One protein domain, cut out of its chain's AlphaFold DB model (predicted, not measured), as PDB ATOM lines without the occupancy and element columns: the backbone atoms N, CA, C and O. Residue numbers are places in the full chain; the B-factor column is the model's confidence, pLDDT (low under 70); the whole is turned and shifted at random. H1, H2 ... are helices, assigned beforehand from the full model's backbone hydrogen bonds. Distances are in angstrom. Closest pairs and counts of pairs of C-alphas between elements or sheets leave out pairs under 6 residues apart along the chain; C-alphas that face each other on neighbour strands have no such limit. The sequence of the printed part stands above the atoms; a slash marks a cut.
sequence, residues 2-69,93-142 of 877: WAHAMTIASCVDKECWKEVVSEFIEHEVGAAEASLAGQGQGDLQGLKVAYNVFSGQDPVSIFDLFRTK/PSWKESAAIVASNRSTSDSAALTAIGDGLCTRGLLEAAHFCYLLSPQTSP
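What this domain is: This is residues 2 to 69 and 93 to 142 of the 877 residues of a protein of Sporisorium graminicola (UniProt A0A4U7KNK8). The helices form a zigzag row: H1, H2 and H3 side by side, then H4 and H5 on either side of the space between H3 and H6, and H7 beyond H6. Long H2 makes much of the width across the row. The printed part has 118 residues with seven named helices, H1 to H7 in order, and no named strand; the class is all helix, with mostly aligned packing. It is compact, with a radius of gyration of the C-alphas of 14.5 A and spans of 41 by 36 by 24 A.

How they stand to each other: H1, residues 2 to 9, touches H2, residues 14 to 37, which meets it with residues 16 to 24 alone; this hairpin's closest C-alphas, Ala 9 and Trp 17, are 4.8 A apart. H3, residues 45 to 55, forms a hairpin with H2 at a shallow tilt of 11 degrees, opposite ways; the closest C-alphas, Lys 18 and Ser 55, are 6.0 A apart. H4, residues 59 to 66, touches H6, residues 110 to 123, at a steep tilt of 42 degrees, with C-alphas 66 and 120 closest at 4.5 A. H5, residues 95 to 104, touches H3, with C-alphas 46 and 98 closest at 4.3 A. H7, residues 127 to 135, forms a hairpin with H6, with C-alphas 118 and 130 closest at 3.8 A. H1 and H7 are apart. Every O i to N i+4 pair is within hydrogen-bond range in H1, H3, H5, H6 and H7; in H2 18 of 20 are, in H4 2 of 4.

Where its parts are: H1 begins at C-alpha 2 (94.862, 103.580, 126.822). H2 is 32.0 A long, H6 20.1 A and H3 15.4 A. H7 ends at C-alpha 135 (80.287, 98.571, 94.140).

The domain as a whole: The C-alphas of Ile 8 and Glu 128, the two farthest apart, are 41.9 A apart. Residues 70 to 92 are not printed; C-alphas 69 and 93 are 12.5 A apart across the cut. Of the links that are printed whole, none is long. Residues 40 to 42 and 69 have pLDDT under 70.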
ATOM      1  N   TRP A   2      95.893 104.132 127.715       94.06
ATOM      2  CA  TRP A   2      94.862 103.580 126.822       94.06
ATOM      3  C   TRP A   2      94.622 102.078 126.951       94.06
ATOM      4  O   TRP A   2      93.469 101.674 127.032       94.06
ATOM      5  N   ALA A   3      95.675 101.265 127.093       93.69
ATOM      6  CA  ALA A   3      95.524  99.822 127.299       93.69
ATOM      7  C   ALA A   3      94.633  99.484 128.513       93.69
ATOM      8  O   ALA A   3      93.756  98.634 128.412       93.69
ATOM      9  N   HIS A   4      94.787 100.208 129.629       95.69
ATOM     10  CA  HIS A   4      93.954 100.016 130.821       95.69
ATOM     11  C   HIS A   4      92.507 100.461 130.577       95.69
ATOM     12  O   HIS A   4      91.581  99.734 130.929       95.69
ATOM     13  N   ALA A   5      92.306 101.622 129.942       95.31
ATOM     14  CA  ALA A   5      90.976 102.131 129.610       95.31
ATOM     15  C   ALA A   5      90.219 101.173 128.674       95.31
ATOM     16  O   ALA A   5      89.083 100.814 128.962       95.31
ATOM     17  N   MET A   6      90.872 100.683 127.615       94.25
ATOM     18  CA  MET A   6      90.322  99.688 126.691       94.25
ATOM     19  C   MET A   6      89.983  98.368 127.392       94.25
ATOM     20  O   MET A   6      88.886  97.847 127.204       94.25
ATOM     21  N   THR A   7      90.882  97.834 128.232       95.25
ATOM     22  CA  THR A   7      90.605  96.604 128.994       95.25
ATOM     23  C   THR A   7      89.397  96.776 129.918       95.25
ATOM     24  O   THR A   7      88.535  95.900 129.949       95.25
ATOM     25  N   ILE A   8      89.290  97.906 130.625       95.69
ATOM     26  CA  ILE A   8      88.140  98.207 131.490       95.69
ATOM     27  C   ILE A   8      86.860  98.339 130.656       95.69
ATOM     28  O   ILE A   8      85.896  97.631 130.934       95.69
ATOM     29  N   ALA A   9      86.857  99.168 129.609       95.75
ATOM     30  CA  ALA A   9      85.686  99.415 128.768       95.75
ATOM     31  C   ALA A   9      85.147  98.131 128.116       95.75
ATOM     32  O   ALA A   9      83.940  97.906 128.114       95.75
ATOM     33  N   SER A  10      86.033  97.227 127.676       94.31
ATOM     34  CA  SER A  10      85.649  95.915 127.124       94.31
ATOM     35  C   SER A  10      84.893  95.002 128.109       94.31
ATOM     36  O   SER A  10      84.254  94.038 127.686       94.31
ATOM     37  N   CYS A  11      84.939  95.316 129.409       95.88
ATOM     38  CA  CYS A  11      84.236  94.620 130.486       95.88
ATOM     39  C   CYS A  11      83.001  95.377 131.020       95.88
ATOM     40  O   CYS A  11      82.331  94.845 131.906       95.88
ATOM     41  N   VAL A  12      82.712  96.592 130.533       95.62
ATOM     42  CA  VAL A  12      81.563  97.415 130.964       95.62
ATOM     43  C   VAL A  12      80.372  97.178 130.031       95.62
ATOM     44  O   VAL A  12      79.481  96.396 130.361       95.62
ATOM     45  N   ASP A  13      80.369  97.805 128.857       93.12
ATOM     46  CA  ASP A  13      79.347  97.670 127.816       93.12
ATOM     47  C   ASP A  13      79.913  98.069 126.436       93.12
ATOM     48  O   ASP A  13      81.102  98.373 126.288       93.12
ATOM     49  N   LYS A  14      79.086  98.003 125.383       92.06
ATOM     50  CA  LYS A  14      79.537  98.324 124.020       92.06
ATOM     51  C   LYS A  14      79.703  99.836 123.834       92.06
ATOM     52  O   LYS A  14      80.528 100.280 123.041       92.06
ATOM     53  N   GLU A  15      78.906 100.612 124.546       93.25
ATOM     54  CA  GLU A  15      78.798 102.058 124.450       93.25
ATOM     55  C   GLU A  15      80.051 102.739 125.031       93.25
ATOM     56  O   GLU A  15      80.692 103.518 124.330       93.25
ATOM     57  N   CYS A  16      80.499 102.341 126.225       94.62
ATOM     58  CA  CYS A  16      81.777 102.751 126.812       94.62
ATOM     59  C   CYS A  16      82.974 102.265 125.974       94.62
ATOM     60  O   CYS A  16      83.953 102.991 125.801       94.62
ATOM     61  N   TRP A  17      82.898 101.062 125.387       95.00
ATOM     62  CA  TRP A  17      83.920 100.585 124.444       95.00
ATOM     63  C   TRP A  17      84.024 101.468 123.189       95.00
ATOM     64  O   TRP A  17      85.136 101.812 122.786       95.00
ATOM     65  N   LYS A  18      82.896 101.887 122.597       94.00
ATOM     66  CA  LYS A  18      82.888 102.881 121.508       94.00
ATOM     67  C   LYS A  18      83.520 104.201 121.954       94.00
ATOM     68  O   LYS A  18      84.376 104.720 121.246       94.00
ATOM     69  N   GLU A  19      83.099 104.741 123.092       94.50
ATOM     70  CA  GLU A  19      83.558 106.034 123.611       94.50
ATOM     71  C   GLU A  19      85.083 106.043 123.802       94.50
ATOM     72  O   GLU A  19      85.784 106.840 123.179       94.50
ATOM     73  N   VAL A  20      85.622 105.062 124.535       96.12
ATOM     74  CA  VAL A  20      87.067 104.927 124.789       96.12
ATOM     75  C   VAL A  20      87.878 104.677 123.512       96.12
ATOM     76  O   VAL A  20      89.027 105.113 123.428       96.12
ATOM     77  N   VAL A  21      87.314 104.007 122.498       94.75
ATOM     78  CA  VAL A  21      87.984 103.861 121.194       94.75
ATOM     79  C   VAL A  21      87.937 105.160 120.378       94.75
ATOM     80  O   VAL A  21      88.920 105.452 119.703       94.75
ATOM     81  N   SER A  22      86.869 105.965 120.450       92.94
ATOM     82  CA  SER A  22      86.818 107.280 119.782       92.94
ATOM     83  C   SER A  22      87.852 108.236 120.375       92.94
ATOM     84  O   SER A  22      88.699 108.755 119.652       92.94
ATOM     85  N   GLU A  23      87.872 108.351 121.705       94.19
ATOM     86  CA  GLU A  23      88.865 109.116 122.469       94.19
ATOM     87  C   GLU A  23      90.305 108.703 122.119       94.19
ATOM     88  O   GLU A  23      91.167 109.548 121.882       94.19
ATOM     89  N   PHE A  24      90.573 107.398 121.997       94.75
ATOM     90  CA  PHE A  24      91.875 106.883 121.561       94.75
ATOM     91  C   PHE A  24      92.225 107.249 120.106       94.75
ATOM     92  O   PHE A  24      93.378 107.581 119.815       94.75
ATOM     93  N   ILE A  25      91.260 107.195 119.182       93.00
ATOM     94  CA  ILE A  25      91.461 107.588 117.777       93.00
ATOM     95  C   ILE A  25      91.805 109.079 117.679       93.00
ATOM     96  O   ILE A  25      92.685 109.455 116.903       93.00
ATOM     97  N   GLU A  26      91.126 109.924 118.452       89.81
ATOM     98  CA  GLU A  26      91.314 111.374 118.417       89.81
ATOM     99  C   GLU A  26      92.606 111.800 119.122       89.81
ATOM    100  O   GLU A  26      93.412 112.520 118.528       89.81
ATOM    101  N   HIS A  27      92.863 111.303 120.335       91.81
ATOM    102  CA  HIS A  27      94.027 111.708 121.120       91.81
ATOM    103  C   HIS A  27      95.320 110.961 120.771       91.81
ATOM    104  O   HIS A  27      96.351 111.611 120.616       91.81
ATOM    105  N   GLU A  28      95.307 109.631 120.630       91.12
ATOM    106  CA  GLU A  28      96.539 108.867 120.374       91.12
ATOM    107  C   GLU A  28      96.838 108.781 118.872       91.12
ATOM    108  O   GLU A  28      97.904 109.198 118.418       91.12
ATOM    109  N   VAL A  29      95.884 108.286 118.072       89.19
ATOM    110  CA  VAL A  29      96.093 108.105 116.621       89.19
ATOM    111  C   VAL A  29      96.128 109.458 115.897       89.19
ATOM    112  O   VAL A  29      96.858 109.611 114.920       89.19
ATOM    113  N   GLY A  30      95.409 110.469 116.396       86.00
ATOM    114  CA  GLY A  30      95.507 111.854 115.926       86.00
ATOM    115  C   GLY A  30      96.861 112.507 116.222       86.00
ATOM    116  O   GLY A  30      97.458 113.091 115.317       86.00
ATOM    117  N   ALA A  31      97.395 112.366 117.442       85.94
ATOM    118  CA  ALA A  31      98.719 112.900 117.784       85.94
ATOM    119  C   ALA A  31      99.856 112.169 117.048       85.94
ATOM    120  O   ALA A  31     100.818 112.806 116.609       85.94
ATOM    121  N   ALA A  32      99.729 110.851 116.857       84.69
ATOM    122  CA  ALA A  32     100.647 110.073 116.031       84.69
ATOM    123  C   ALA A  32     100.633 110.557 114.571       84.69
ATOM    124  O   ALA A  32     101.691 110.853 114.027       84.69
ATOM    125  N   GLU A  33      99.454 110.722 113.960       84.88
ATOM    126  CA  GLU A  33      99.311 111.217 112.581       84.88
ATOM    127  C   GLU A  33      99.913 112.618 112.410       84.88
ATOM    128  O   GLU A  33     100.657 112.849 111.462       84.88
ATOM    129  N   ALA A  34      99.663 113.537 113.347       82.25
ATOM    130  CA  ALA A  34     100.254 114.875 113.320       82.25
ATOM    131  C   ALA A  34     101.792 114.839 113.417       82.25
ATOM    132  O   ALA A  34     102.479 115.601 112.736       82.25
ATOM    133  N   SER A  35     102.338 113.921 114.223       83.50
ATOM    134  CA  SER A  35     103.785 113.725 114.374       83.50
ATOM    135  C   SER A  35     104.421 113.124 113.115       83.50
ATOM    136  O   SER A  35     105.472 113.587 112.676       83.50
ATOM    137  N   LEU A  36     103.770 112.124 112.508       81.06
ATOM    138  CA  LEU A  36     104.208 111.473 111.269       81.06
ATOM    139  C   LEU A  36     104.117 112.416 110.056       81.06
ATOM    140  O   LEU A  36     105.060 112.492 109.264       81.06
ATOM    141  N   ALA A  37     103.045 113.208 109.956       76.94
ATOM    142  CA  ALA A  37     102.883 114.226 108.919       76.94
ATOM    143  C   ALA A  37     104.002 115.281 108.969       76.94
ATOM    144  O   ALA A  37     104.521 115.674 107.924       76.94
ATOM    145  N   GLY A  38     104.447 115.671 110.171       71.69
ATOM    146  CA  GLY A  38     105.620 116.534 110.371       71.69
ATOM    147  C   GLY A  38     106.955 115.921 109.917       71.69
ATOM    148  O   GLY A  38     107.927 116.650 109.737       71.69
ATOM    149  N   GLN A  39     107.006 114.603 109.697       72.81
ATOM    150  CA  GLN A  39     108.153 113.866 109.152       72.81
ATOM    151  C   GLN A  39     107.968 113.469 107.674       72.81
ATOM    152  O   GLN A  39     108.848 112.835 107.094       72.81
ATOM    153  N   GLY A  40     106.841 113.825 107.047       64.50
ATOM    154  CA  GLY A  40     106.529 113.466 105.660       64.50
ATOM    155  C   GLY A  40     106.204 111.983 105.433       64.50
ATOM    156  O   GLY A  40     106.202 111.536 104.287       64.50
ATOM    157  N   GLN A  41     105.928 111.210 106.491       58.00
ATOM    158  CA  GLN A  41     105.535 109.798 106.400       58.00
ATOM    159  C   GLN A  41     104.067 109.592 106.805       58.00
ATOM    160  O   GLN A  41     103.544 110.335 107.621       58.00
ATOM    161  N   GLY A  42     103.440 108.533 106.280       61.84
ATOM    162  CA  GLY A  42     102.285 107.844 106.880       61.84
ATOM    163  C   GLY A  42     100.988 108.639 107.097       61.84
ATOM    164  O   GLY A  42     100.797 109.271 108.131       61.84
ATOM    165  N   ASP A  43     100.023 108.466 106.191       76.38
ATOM    166  CA  ASP A  43      98.614 108.770 106.469       76.38
ATOM    167  C   ASP A  43      97.999 107.654 107.338       76.38
ATOM    168  O   ASP A  43      97.918 106.507 106.904       76.38
ATOM    169  N   LEU A  44      97.557 107.967 108.563       85.38
ATOM    170  CA  LEU A  44      96.980 106.972 109.480       85.38
ATOM    171  C   LEU A  44      95.466 106.757 109.294       85.38
ATOM    172  O   LEU A  44      94.863 106.005 110.066       85.38
ATOM    173  N   GLN A  45      94.829 107.347 108.272       86.38
ATOM    174  CA  GLN A  45      93.404 107.137 107.973       86.38
ATOM    175  C   GLN A  45      93.010 105.653 107.895       86.38
ATOM    176  O   GLN A  45      91.999 105.282 108.491       86.38
ATOM    177  N   GLY A  46      93.814 104.787 107.266       87.69
ATOM    178  CA  GLY A  46      93.544 103.341 107.217       87.69
ATOM    179  C   GLY A  46      93.412 102.699 108.607       87.69
ATOM    180  O   GLY A  46      92.492 101.916 108.855       87.69
ATOM    181  N   LEU A  47      94.264 103.105 109.554       90.12
ATOM    182  CA  LEU A  47      94.219 102.655 110.948       90.12
ATOM    183  C   LEU A  47      93.017 103.248 111.703       90.12
ATOM    184  O   LEU A  47      92.342 102.537 112.448       90.12
ATOM    185  N   LYS A  48      92.690 104.527 111.474       91.44
ATOM    186  CA  LYS A  48      91.493 105.172 112.045       91.44
ATOM    187  C   LYS A  48      90.204 104.496 111.569       91.44
ATOM    188  O   LYS A  48      89.294 104.284 112.371       91.44
ATOM    189  N   VAL A  49      90.135 104.104 110.296       92.31
ATOM    190  CA  VAL A  49      89.025 103.322 109.730       92.31
ATOM    191  C   VAL A  49      88.956 101.935 110.361       92.31
ATOM    192  O   VAL A  49      87.872 101.532 110.775       92.31
ATOM    193  N   ALA A  50      90.087 101.240 110.519       91.38
ATOM    194  CA  ALA A  50      90.134  99.945 111.201       91.38
ATOM    195  C   ALA A  50      89.531 100.024 112.616       91.38
ATOM    196  O   ALA A  50      88.600  99.284 112.936       91.38
ATOM    197  N   TYR A  51      89.994 100.963 113.451       92.44
ATOM    198  CA  TYR A  51      89.458 101.121 114.805       92.44
ATOM    199  C   TYR A  51      87.969 101.492 114.815       92.44
ATOM    200  O   TYR A  51      87.224 100.926 115.618       92.44
ATOM    201  N   ASN A  52      87.504 102.361 113.908       92.62
ATOM    202  CA  ASN A  52      86.075 102.670 113.769       92.62
ATOM    203  C   ASN A  52      85.243 101.415 113.442       92.62
ATOM    204  O   ASN A  52      84.258 101.126 114.123       92.62
ATOM    205  N   VAL A  53      85.642 100.646 112.425       92.06
ATOM    206  CA  VAL A  53      84.876  99.483 111.947       92.06
ATOM    207  C   VAL A  53      84.876  98.345 112.967       92.06
ATOM    208  O   VAL A  53      83.818  97.773 113.227       92.06
ATOM    209  N   PHE A  54      86.015  98.034 113.594       89.62
ATOM    210  CA  PHE A  54      86.127  96.866 114.481       89.62
ATOM    211  C   PHE A  54      85.705  97.129 115.932       89.62
ATOM    212  O   PHE A  54      85.318  96.185 116.621       89.62
ATOM    213  N   SER A  55      85.659  98.386 116.389       90.75
ATOM    214  CA  SER A  55      84.875  98.736 117.590       90.75
ATOM    215  C   SER A  55      83.368  98.835 117.309       90.75
ATOM    216  O   SER A  55      82.552  98.792 118.231       90.75
ATOM    217  N   GLY A  56      82.983  98.883 116.029       88.00
ATOM    218  CA  GLY A  56      81.598  98.953 115.587       88.00
ATOM    219  C   GLY A  56      80.975 100.323 115.831       88.00
ATOM    220  O   GLY A  56      79.816 100.368 116.260       88.00
ATOM    221  N   GLN A  57      81.745 101.394 115.592       89.75
ATOM    222  CA  GLN A  57      81.263 102.778 115.543       89.75
ATOM    223  C   GLN A  57      80.156 102.946 114.505       89.75
ATOM    224  O   GLN A  57      79.964 102.115 113.613       89.75
ATOM    225  N   ASP A  58      79.421 104.048 114.620       89.19
ATOM    226  CA  ASP A  58      78.386 104.359 113.642       89.19
ATOM    227  C   ASP A  58      79.033 104.901 112.352       89.19
ATOM    228  O   ASP A  58      80.033 105.619 112.426       89.19
ATOM    229  N   PRO A  59      78.496 104.598 111.151       89.94
ATOM    230  CA  PRO A  59      79.166 104.935 109.890       89.94
ATOM    231  C   PRO A  59      79.436 106.434 109.681       89.94
ATOM    232  O   PRO A  59      80.303 106.794 108.891       89.94
ATOM    233  N   VAL A  60      78.741 107.315 110.411       90.50
ATOM    234  CA  VAL A  60      78.975 108.770 110.398       90.50
ATOM    235  C   VAL A  60      80.412 109.113 110.814       90.50
ATOM    236  O   VAL A  60      81.049 109.928 110.153       90.50
ATOM    237  N   SER A  61      80.966 108.430 111.820       89.75
ATOM    238  CA  SER A  61      82.351 108.637 112.269       89.75
ATOM    239  C   SER A  61      83.378 108.277 111.187       89.75
ATOM    240  O   SER A  61      84.449 108.871 111.122       89.75
ATOM    241  N   ILE A  62      83.037 107.340 110.294       91.69
ATOM    242  CA  ILE A  62      83.861 106.965 109.136       91.69
ATOM    243  C   ILE A  62      83.700 107.999 108.015       91.69
ATOM    244  O   ILE A  62      84.693 108.436 107.440       91.69
ATOM    245  N   PHE A  63      82.471 108.437 107.729       91.62
ATOM    246  CA  PHE A  63      82.190 109.508 106.765       91.62
ATOM    247  C   PHE A  63      82.963 110.797 107.101       91.62
ATOM    248  O   PHE A  63      83.562 111.407 106.213       91.62
ATOM    249  N   ASP A  64      83.035 111.166 108.381       89.06
ATOM    250  CA  ASP A  64      83.725 112.372 108.855       89.06
ATOM    251  C   ASP A  64      85.264 112.319 108.728       89.06
ATOM    252  O   ASP A  64      85.914 113.370 108.748       89.06
ATOM    253  N   LEU A  65      85.855 111.134 108.511       88.00
ATOM    254  CA  LEU A  65      87.263 110.990 108.110       88.00
ATOM    255  C   LEU A  65      87.482 111.349 106.630       88.00
ATOM    256  O   LEU A  65      88.511 111.932 106.292       88.00
ATOM    257  N   PHE A  66      86.526 111.022 105.750       88.69
ATOM    258  CA  PHE A  66      86.668 111.186 104.294       88.69
ATOM    259  C   PHE A  66      86.025 112.451 103.728       88.69
ATOM    260  O   PHE A  66      86.372 112.838 102.610       88.69
ATOM    261  N   ARG A  67      85.108 113.102 104.453       84.56
ATOM    262  CA  ARG A  67      84.443 114.320 103.973       84.56
ATOM    263  C   ARG A  67      85.394 115.515 103.867       84.56
ATOM    264  O   ARG A  67      86.447 115.572 104.503       84.56
ATOM    265  N   THR A  68      84.989 116.541 103.122       72.12
ATOM    266  CA  THR A  68      85.644 117.853 103.213       72.12
ATOM    267  C   THR A  68      85.420 118.477 104.599       72.12
ATOM    268  O   THR A  68      84.289 118.725 105.021       72.12
ATOM    269  N   LYS A  69      86.502 118.799 105.322       65.19
ATOM    270  CA  LYS A  69      86.450 119.597 106.568       65.19
ATOM    271  C   LYS A  69      86.306 121.108 106.291       65.19
ATOM    272  O   LYS A  69      86.828 121.935 107.034       65.19
ATOM    273  N   PRO A  93      92.864 111.212 100.028       76.75
ATOM    274  CA  PRO A  93      92.895 110.368 101.221       76.75
ATOM    275  C   PRO A  93      93.377 108.953 100.860       76.75
ATOM    276  O   PRO A  93      93.157 108.512  99.725       76.75
ATOM    277  N   SER A  94      93.947 108.195 101.807       85.12
ATOM    278  CA  SER A  94      94.324 106.772 101.640       85.12
ATOM    279  C   SER A  94      93.110 105.822 101.555       85.12
ATOM    280  O   SER A  94      93.058 104.733 102.132       85.12
ATOM    281  N   TRP A  95      92.093 106.213 100.786       91.00
ATOM    282  CA  TRP A  95      90.825 105.505 100.650       91.00
ATOM    283  C   TRP A  95      90.982 104.104 100.057       91.00
ATOM    284  O   TRP A  95      90.223 103.212 100.423       91.00
ATOM    285  N   LYS A  96      91.976 103.889  99.181       93.31
ATOM    286  CA  LYS A  96      92.270 102.569  98.598       93.31
ATOM    287  C   LYS A  96      92.708 101.577  99.673       93.31
ATOM    288  O   LYS A  96      92.195 100.465  99.724       93.31
ATOM    289  N   GLU A  97      93.614 102.004 100.549       91.25
ATOM    290  CA  GLU A  97      94.079 101.220 101.695       91.25
ATOM    291  C   GLU A  97      92.948 101.017 102.708       91.25
ATOM    292  O   GLU A  97      92.661  99.890 103.096       91.25
ATOM    293  N   SER A  98      92.222 102.083 103.043       92.19
ATOM    294  CA  SER A  98      91.074 102.033 103.956       92.19
ATOM    295  C   SER A  98      89.979 101.065 103.482       92.19
ATOM    296  O   SER A  98      89.492 100.244 104.259       92.19
ATOM    297  N   ALA A  99      89.618 101.101 102.195       93.44
ATOM    298  CA  ALA A  99      88.659 100.173 101.600       93.44
ATOM    299  C   ALA A  99      89.207  98.735 101.539       93.44
ATOM    300  O   ALA A  99      88.456  97.791 101.785       93.44
ATOM    301  N   ALA A 100      90.506  98.551 101.272       93.56
ATOM    302  CA  ALA A 100      91.152  97.239 101.291       93.56
ATOM    303  C   ALA A 100      91.204  96.627 102.703       93.56
ATOM    304  O   ALA A 100      90.962  95.429 102.854       93.56
ATOM    305  N   ILE A 101      91.446  97.431 103.744       92.19
ATOM    306  CA  ILE A 101      91.404  97.012 105.154       92.19
ATOM    307  C   ILE A 101      90.010  96.487 105.515       92.19
ATOM    308  O   ILE A 101      89.900  95.388 106.061       92.19
ATOM    309  N   VAL A 102      88.944  97.212 105.153       93.19
ATOM    310  CA  VAL A 102      87.558  96.776 105.404       93.19
ATOM    311  C   VAL A 102      87.194  95.540 104.573       93.19
ATOM    312  O   VAL A 102      86.614  94.596 105.098       93.19
ATOM    313  N   ALA A 103      87.575  95.491 103.293       91.69
ATOM    314  CA  ALA A 103      87.263  94.358 102.418       91.69
ATOM    315  C   ALA A 103      87.996  93.056 102.801       91.69
ATOM    316  O   ALA A 103      87.475  91.965 102.553       91.69
ATOM    317  N   SER A 104      89.189  93.153 103.398       92.00
ATOM    318  CA  SER A 104      89.982  91.996 103.846       92.00
ATOM    319  C   SER A 104      89.570  91.470 105.227       92.00
ATOM    320  O   SER A 104      89.596  90.260 105.445       92.00
ATOM    321  N   ASN A 105      89.127  92.340 106.139       89.62
ATOM    322  CA  ASN A 105      88.793  91.995 107.528       89.62
ATOM    323  C   ASN A 105      87.272  91.968 107.747       89.62
ATOM    324  O   ASN A 105      86.708  92.808 108.446       89.62
ATOM    325  N   ARG A 106      86.595  91.010 107.105       86.62
ATOM    326  CA  ARG A 106      85.137  91.072 106.923       86.62
ATOM    327  C   ARG A 106      84.324  90.992 108.221       86.62
ATOM    328  O   ARG A 106      84.486  90.075 109.026       86.62
ATOM    329  N   SER A 107      83.380  91.915 108.371       86.94
ATOM    330  CA  SER A 107      82.528  92.157 109.538       86.94
ATOM    331  C   SER A 107      81.058  92.381 109.138       86.94
ATOM    332  O   SER A 107      80.712  92.520 107.967       86.94
ATOM    333  N   THR A 108      80.148  92.470 110.114       83.56
ATOM    334  CA  THR A 108      78.741  92.833 109.838       83.56
ATOM    335  C   THR A 108      78.548  94.302 109.446       83.56
ATOM    336  O   THR A 108      77.455  94.675 109.025       83.56
ATOM    337  N   SER A 109      79.578  95.136 109.600       85.88
ATOM    338  CA  SER A 109      79.557  96.583 109.342       85.88
ATOM    339  C   SER A 109      80.155  96.975 107.986       85.88
ATOM    340  O   SER A 109      79.970  98.120 107.580       85.88
ATOM    341  N   ASP A 110      80.822  96.055 107.271       91.06
ATOM    342  CA  ASP A 110      81.625  96.340 106.065       91.06
ATOM    343  C   ASP A 110      80.895  97.205 105.045       91.06
ATOM    344  O   ASP A 110      81.404  98.238 104.623       91.06
ATOM    345  N   SER A 111      79.686  96.791 104.658       92.81
ATOM    346  CA  SER A 111      78.921  97.473 103.618       92.81
ATOM    347  C   SER A 111      78.591  98.903 104.040       92.81
ATOM    348  O   SER A 111      78.791  99.824 103.260       92.81
ATOM    349  N   ALA A 112      78.168  99.112 105.291       93.81
ATOM    350  CA  ALA A 112      77.850 100.442 105.805       93.81
ATOM    351  C   ALA A 112      79.103 101.326 105.950       93.81
ATOM    352  O   ALA A 112      79.043 102.520 105.661       93.81
ATOM    353  N   ALA A 113      80.241 100.742 106.338       94.19
ATOM    354  CA  ALA A 113      81.531 101.421 106.389       94.19
ATOM    355  C   ALA A 113      82.004 101.845 104.989       94.19
ATOM    356  O   ALA A 113      82.323 103.010 104.777       94.19
ATOM    357  N   LEU A 114      81.973 100.937 104.011       95.25
ATOM    358  CA  LEU A 114      82.303 101.215 102.609       95.25
ATOM    359  C   LEU A 114      81.348 102.246 101.989       95.25
ATOM    360  O   LEU A 114      81.809 103.143 101.286       95.25
ATOM    361  N   THR A 115      80.048 102.196 102.298       95.75
ATOM    362  CA  THR A 115      79.102 103.259 101.926       95.75
ATOM    363  C   THR A 115      79.520 104.606 102.521       95.75
ATOM    364  O   THR A 115      79.535 105.589 101.795       95.75
ATOM    365  N   ALA A 116      79.906 104.674 103.799       95.00
ATOM    366  CA  ALA A 116      80.327 105.926 104.436       95.00
ATOM    367  C   ALA A 116      81.655 106.486 103.891       95.00
ATOM    368  O   ALA A 116      81.778 107.700 103.716       95.00
ATOM    369  N   ILE A 117      82.621 105.618 103.565       94.62
ATOM    370  CA  ILE A 117      83.843 105.995 102.835       94.62
ATOM    371  C   ILE A 117      83.452 106.600 101.478       94.62
ATOM    372  O   ILE A 117      83.905 107.693 101.136       94.62
ATOM    373  N   GLY A 118      82.562 105.931 100.734       94.69
ATOM    374  CA  GLY A 118      82.068 106.407  99.441       94.69
ATOM    375  C   GLY A 118      81.333 107.747  99.523       94.69
ATOM    376  O   GLY A 118      81.635 108.658  98.756       94.69
ATOM    377  N   ASP A 119      80.447 107.912 100.504       93.94
ATOM    378  CA  ASP A 119      79.728 109.161 100.763       93.94
ATOM    379  C   ASP A 119      80.707 110.317 101.033       93.94
ATOM    380  O   ASP A 119      80.566 111.400 100.460       93.94
ATOM    381  N   GLY A 120      81.737 110.089 101.856       92.75
ATOM    382  CA  GLY A 120      82.753 111.097 102.169       92.75
ATOM    383  C   GLY A 120      83.569 111.495 100.936       92.75
ATOM    384  O   GLY A 120      83.693 112.684 100.632       92.75
ATOM    385  N   LEU A 121      84.030 110.509 100.159       93.19
ATOM    386  CA  LEU A 121      84.716 110.715  98.877       93.19
ATOM    387  C   LEU A 121      83.859 111.493  97.870       93.19
ATOM    388  O   LEU A 121      84.373 112.378  97.183       93.19
ATOM    389  N   CYS A 122      82.552 111.225  97.828       91.38
ATOM    390  CA  CYS A 122      81.600 111.950  96.992       91.38
ATOM    391  C   CYS A 122      81.568 113.448  97.354       91.38
ATOM    392  O   CYS A 122      81.645 114.294  96.463       91.38
ATOM    393  N   THR A 123      81.597 113.810  98.647       90.00
ATOM    394  CA  THR A 123      81.707 115.228  99.073       90.00
ATOM    395  C   THR A 123      83.054 115.889  98.751       90.00
ATOM    396  O   THR A 123      83.143 117.117  98.759       90.00
ATOM    397  N   ARG A 124      84.102 115.106  98.444       87.94
ATOM    398  CA  ARG A 124      85.389 115.593  97.906       87.94
ATOM    399  C   ARG A 124      85.411 115.669  96.370       87.94
ATOM    400  O   ARG A 124      86.444 116.025  95.812       87.94
ATOM    401  N   GLY A 125      84.316 115.322  95.686       88.31
ATOM    402  CA  GLY A 125      84.254 115.233  94.222       88.31
ATOM    403  C   GLY A 125      84.948 113.999  93.630       88.31
ATOM    404  O   GLY A 125      85.067 113.889  92.413       88.31
ATOM    405  N   LEU A 126      85.392 113.049  94.462       91.19
ATOM    406  CA  LEU A 126      86.103 111.838  94.039       91.19
ATOM    407  C   LEU A 126      85.103 110.736  93.642       91.19
ATOM    408  O   LEU A 126      85.015 109.689  94.284       91.19
ATOM    409  N   LEU A 127      84.316 111.003  92.596       91.44
ATOM    410  CA  LEU A 127      83.157 110.197  92.187       91.44
ATOM    411  C   LEU A 127      83.513 108.746  91.844       91.44
ATOM    412  O   LEU A 127      82.870 107.832  92.348       91.44
ATOM    413  N   GLU A 128      84.567 108.508  91.064       92.06
ATOM    414  CA  GLU A 128      85.023 107.151  90.721       92.06
ATOM    415  C   GLU A 128      85.381 106.328  91.969       92.06
ATOM    416  O   GLU A 128      84.989 105.168  92.098       92.06
ATOM    417  N   ALA A 129      86.079 106.952  92.921       94.00
ATOM    418  CA  ALA A 129      86.465 106.338  94.186       94.00
ATOM    419  C   ALA A 129      85.241 106.040  95.068       94.00
ATOM    420  O   ALA A 129      85.148 104.969  95.674       94.00
ATOM    421  N   ALA A 130      84.268 106.956  95.093       95.06
ATOM    422  CA  ALA A 130      82.986 106.743  95.752       95.06
ATOM    423  C   ALA A 130      82.219 105.570  95.124       95.06
ATOM    424  O   ALA A 130      81.779 104.667  95.834       95.06
ATOM    425  N   HIS A 131      82.132 105.529  93.793       95.12
ATOM    426  CA  HIS A 131      81.425 104.490  93.045       95.12
ATOM    427  C   HIS A 131      82.100 103.119  93.202       95.12
ATOM    428  O   HIS A 131      81.404 102.117  93.347       95.12
ATOM    429  N   PHE A 132      83.432 103.059  93.291       95.31
ATOM    430  CA  PHE A 132      84.158 101.839  93.658       95.31
ATOM    431  C   PHE A 132      83.767 101.336  95.059       95.31
ATOM    432  O   PHE A 132      83.454 100.158  95.232       95.31
ATOM    433  N   CYS A 133      83.703 102.223  96.057       95.50
ATOM    434  CA  CYS A 133      83.260 101.853  97.405       95.50
ATOM    435  C   CYS A 133      81.780 101.417  97.432       95.50
ATOM    436  O   CYS A 133      81.427 100.477  98.150       95.50
ATOM    437  N   TYR A 134      80.921 102.025  96.607       95.94
ATOM    438  CA  TYR A 134      79.526 101.609  96.421       95.94
ATOM    439  C   TYR A 134      79.406 100.215  95.778       95.94
ATOM    440  O   TYR A 134      78.608  99.400  96.241       95.94
ATOM    441  N   LEU A 135      80.234  99.896  94.776       94.62
ATOM    442  CA  LEU A 135      80.287  98.571  94.140       94.62
ATOM    443  C   LEU A 135      80.692  97.449  95.107       94.62
ATOM    444  O   LEU A 135      80.205  96.327  94.978       94.62
ATOM    445  N   LEU A 136      81.533  97.746  96.101       93.94
ATOM    446  CA  LEU A 136      81.875  96.809  97.179       93.94
ATOM    447  C   LEU A 136      80.785  96.696  98.266       93.94
ATOM    448  O   LEU A 136      80.862  95.811  99.118       93.94
ATOM    449  N   SER A 137      79.760  97.555  98.244       94.25
ATOM    450  CA  SER A 137      78.714  97.656  99.276       94.25
ATOM    451  C   SER A 137      77.266  97.647  98.736       94.25
ATOM    452  O   SER A 137      76.421  98.393  99.235       94.25
ATOM    453  N   PRO A 138      76.886  96.773  97.778       89.81
ATOM    454  CA  PRO A 138      75.603  96.861  97.061       89.81
ATOM    455  C   PRO A 138      74.349  96.673  97.937       89.81
ATOM    456  O   PRO A 138      73.246  96.991  97.504       89.81
ATOM    457  N   GLN A 139      74.495  96.170  99.170       89.50
ATOM    458  CA  GLN A 139      73.400  96.035 100.145       89.50
ATOM    459  C   GLN A 139      73.015  97.368 100.815       89.50
ATOM    460  O   GLN A 139      71.897  97.515 101.300       89.50
ATOM    461  N   THR A 140      73.939  98.331 100.863       92.38
ATOM    462  CA  THR A 140      73.775  99.659 101.489       92.38
ATOM    463  C   THR A 140      73.989 100.810 100.501       92.38
ATOM    464  O   THR A 140      73.634 101.952 100.793       92.38
ATOM    465  N   SER A 141      74.505 100.502  99.309       93.50
ATOM    466  CA  SER A 141      74.758 101.429  98.206       93.50
ATOM    467  C   SER A 141      73.993 101.008  96.937       93.50
ATOM    468  O   SER A 141      74.608 100.531  95.982       93.50
ATOM    469  N   PRO A 142      72.652 101.124  96.901       90.88
ATOM    470  CA  PRO A 142      71.866 100.699  95.746       90.88
ATOM    471  C   PRO A 142      72.135 101.579  94.514       90.88
ATOM    472  O   PRO A 142      72.175 102.809  94.606       90.88
TER     473      PRO A 142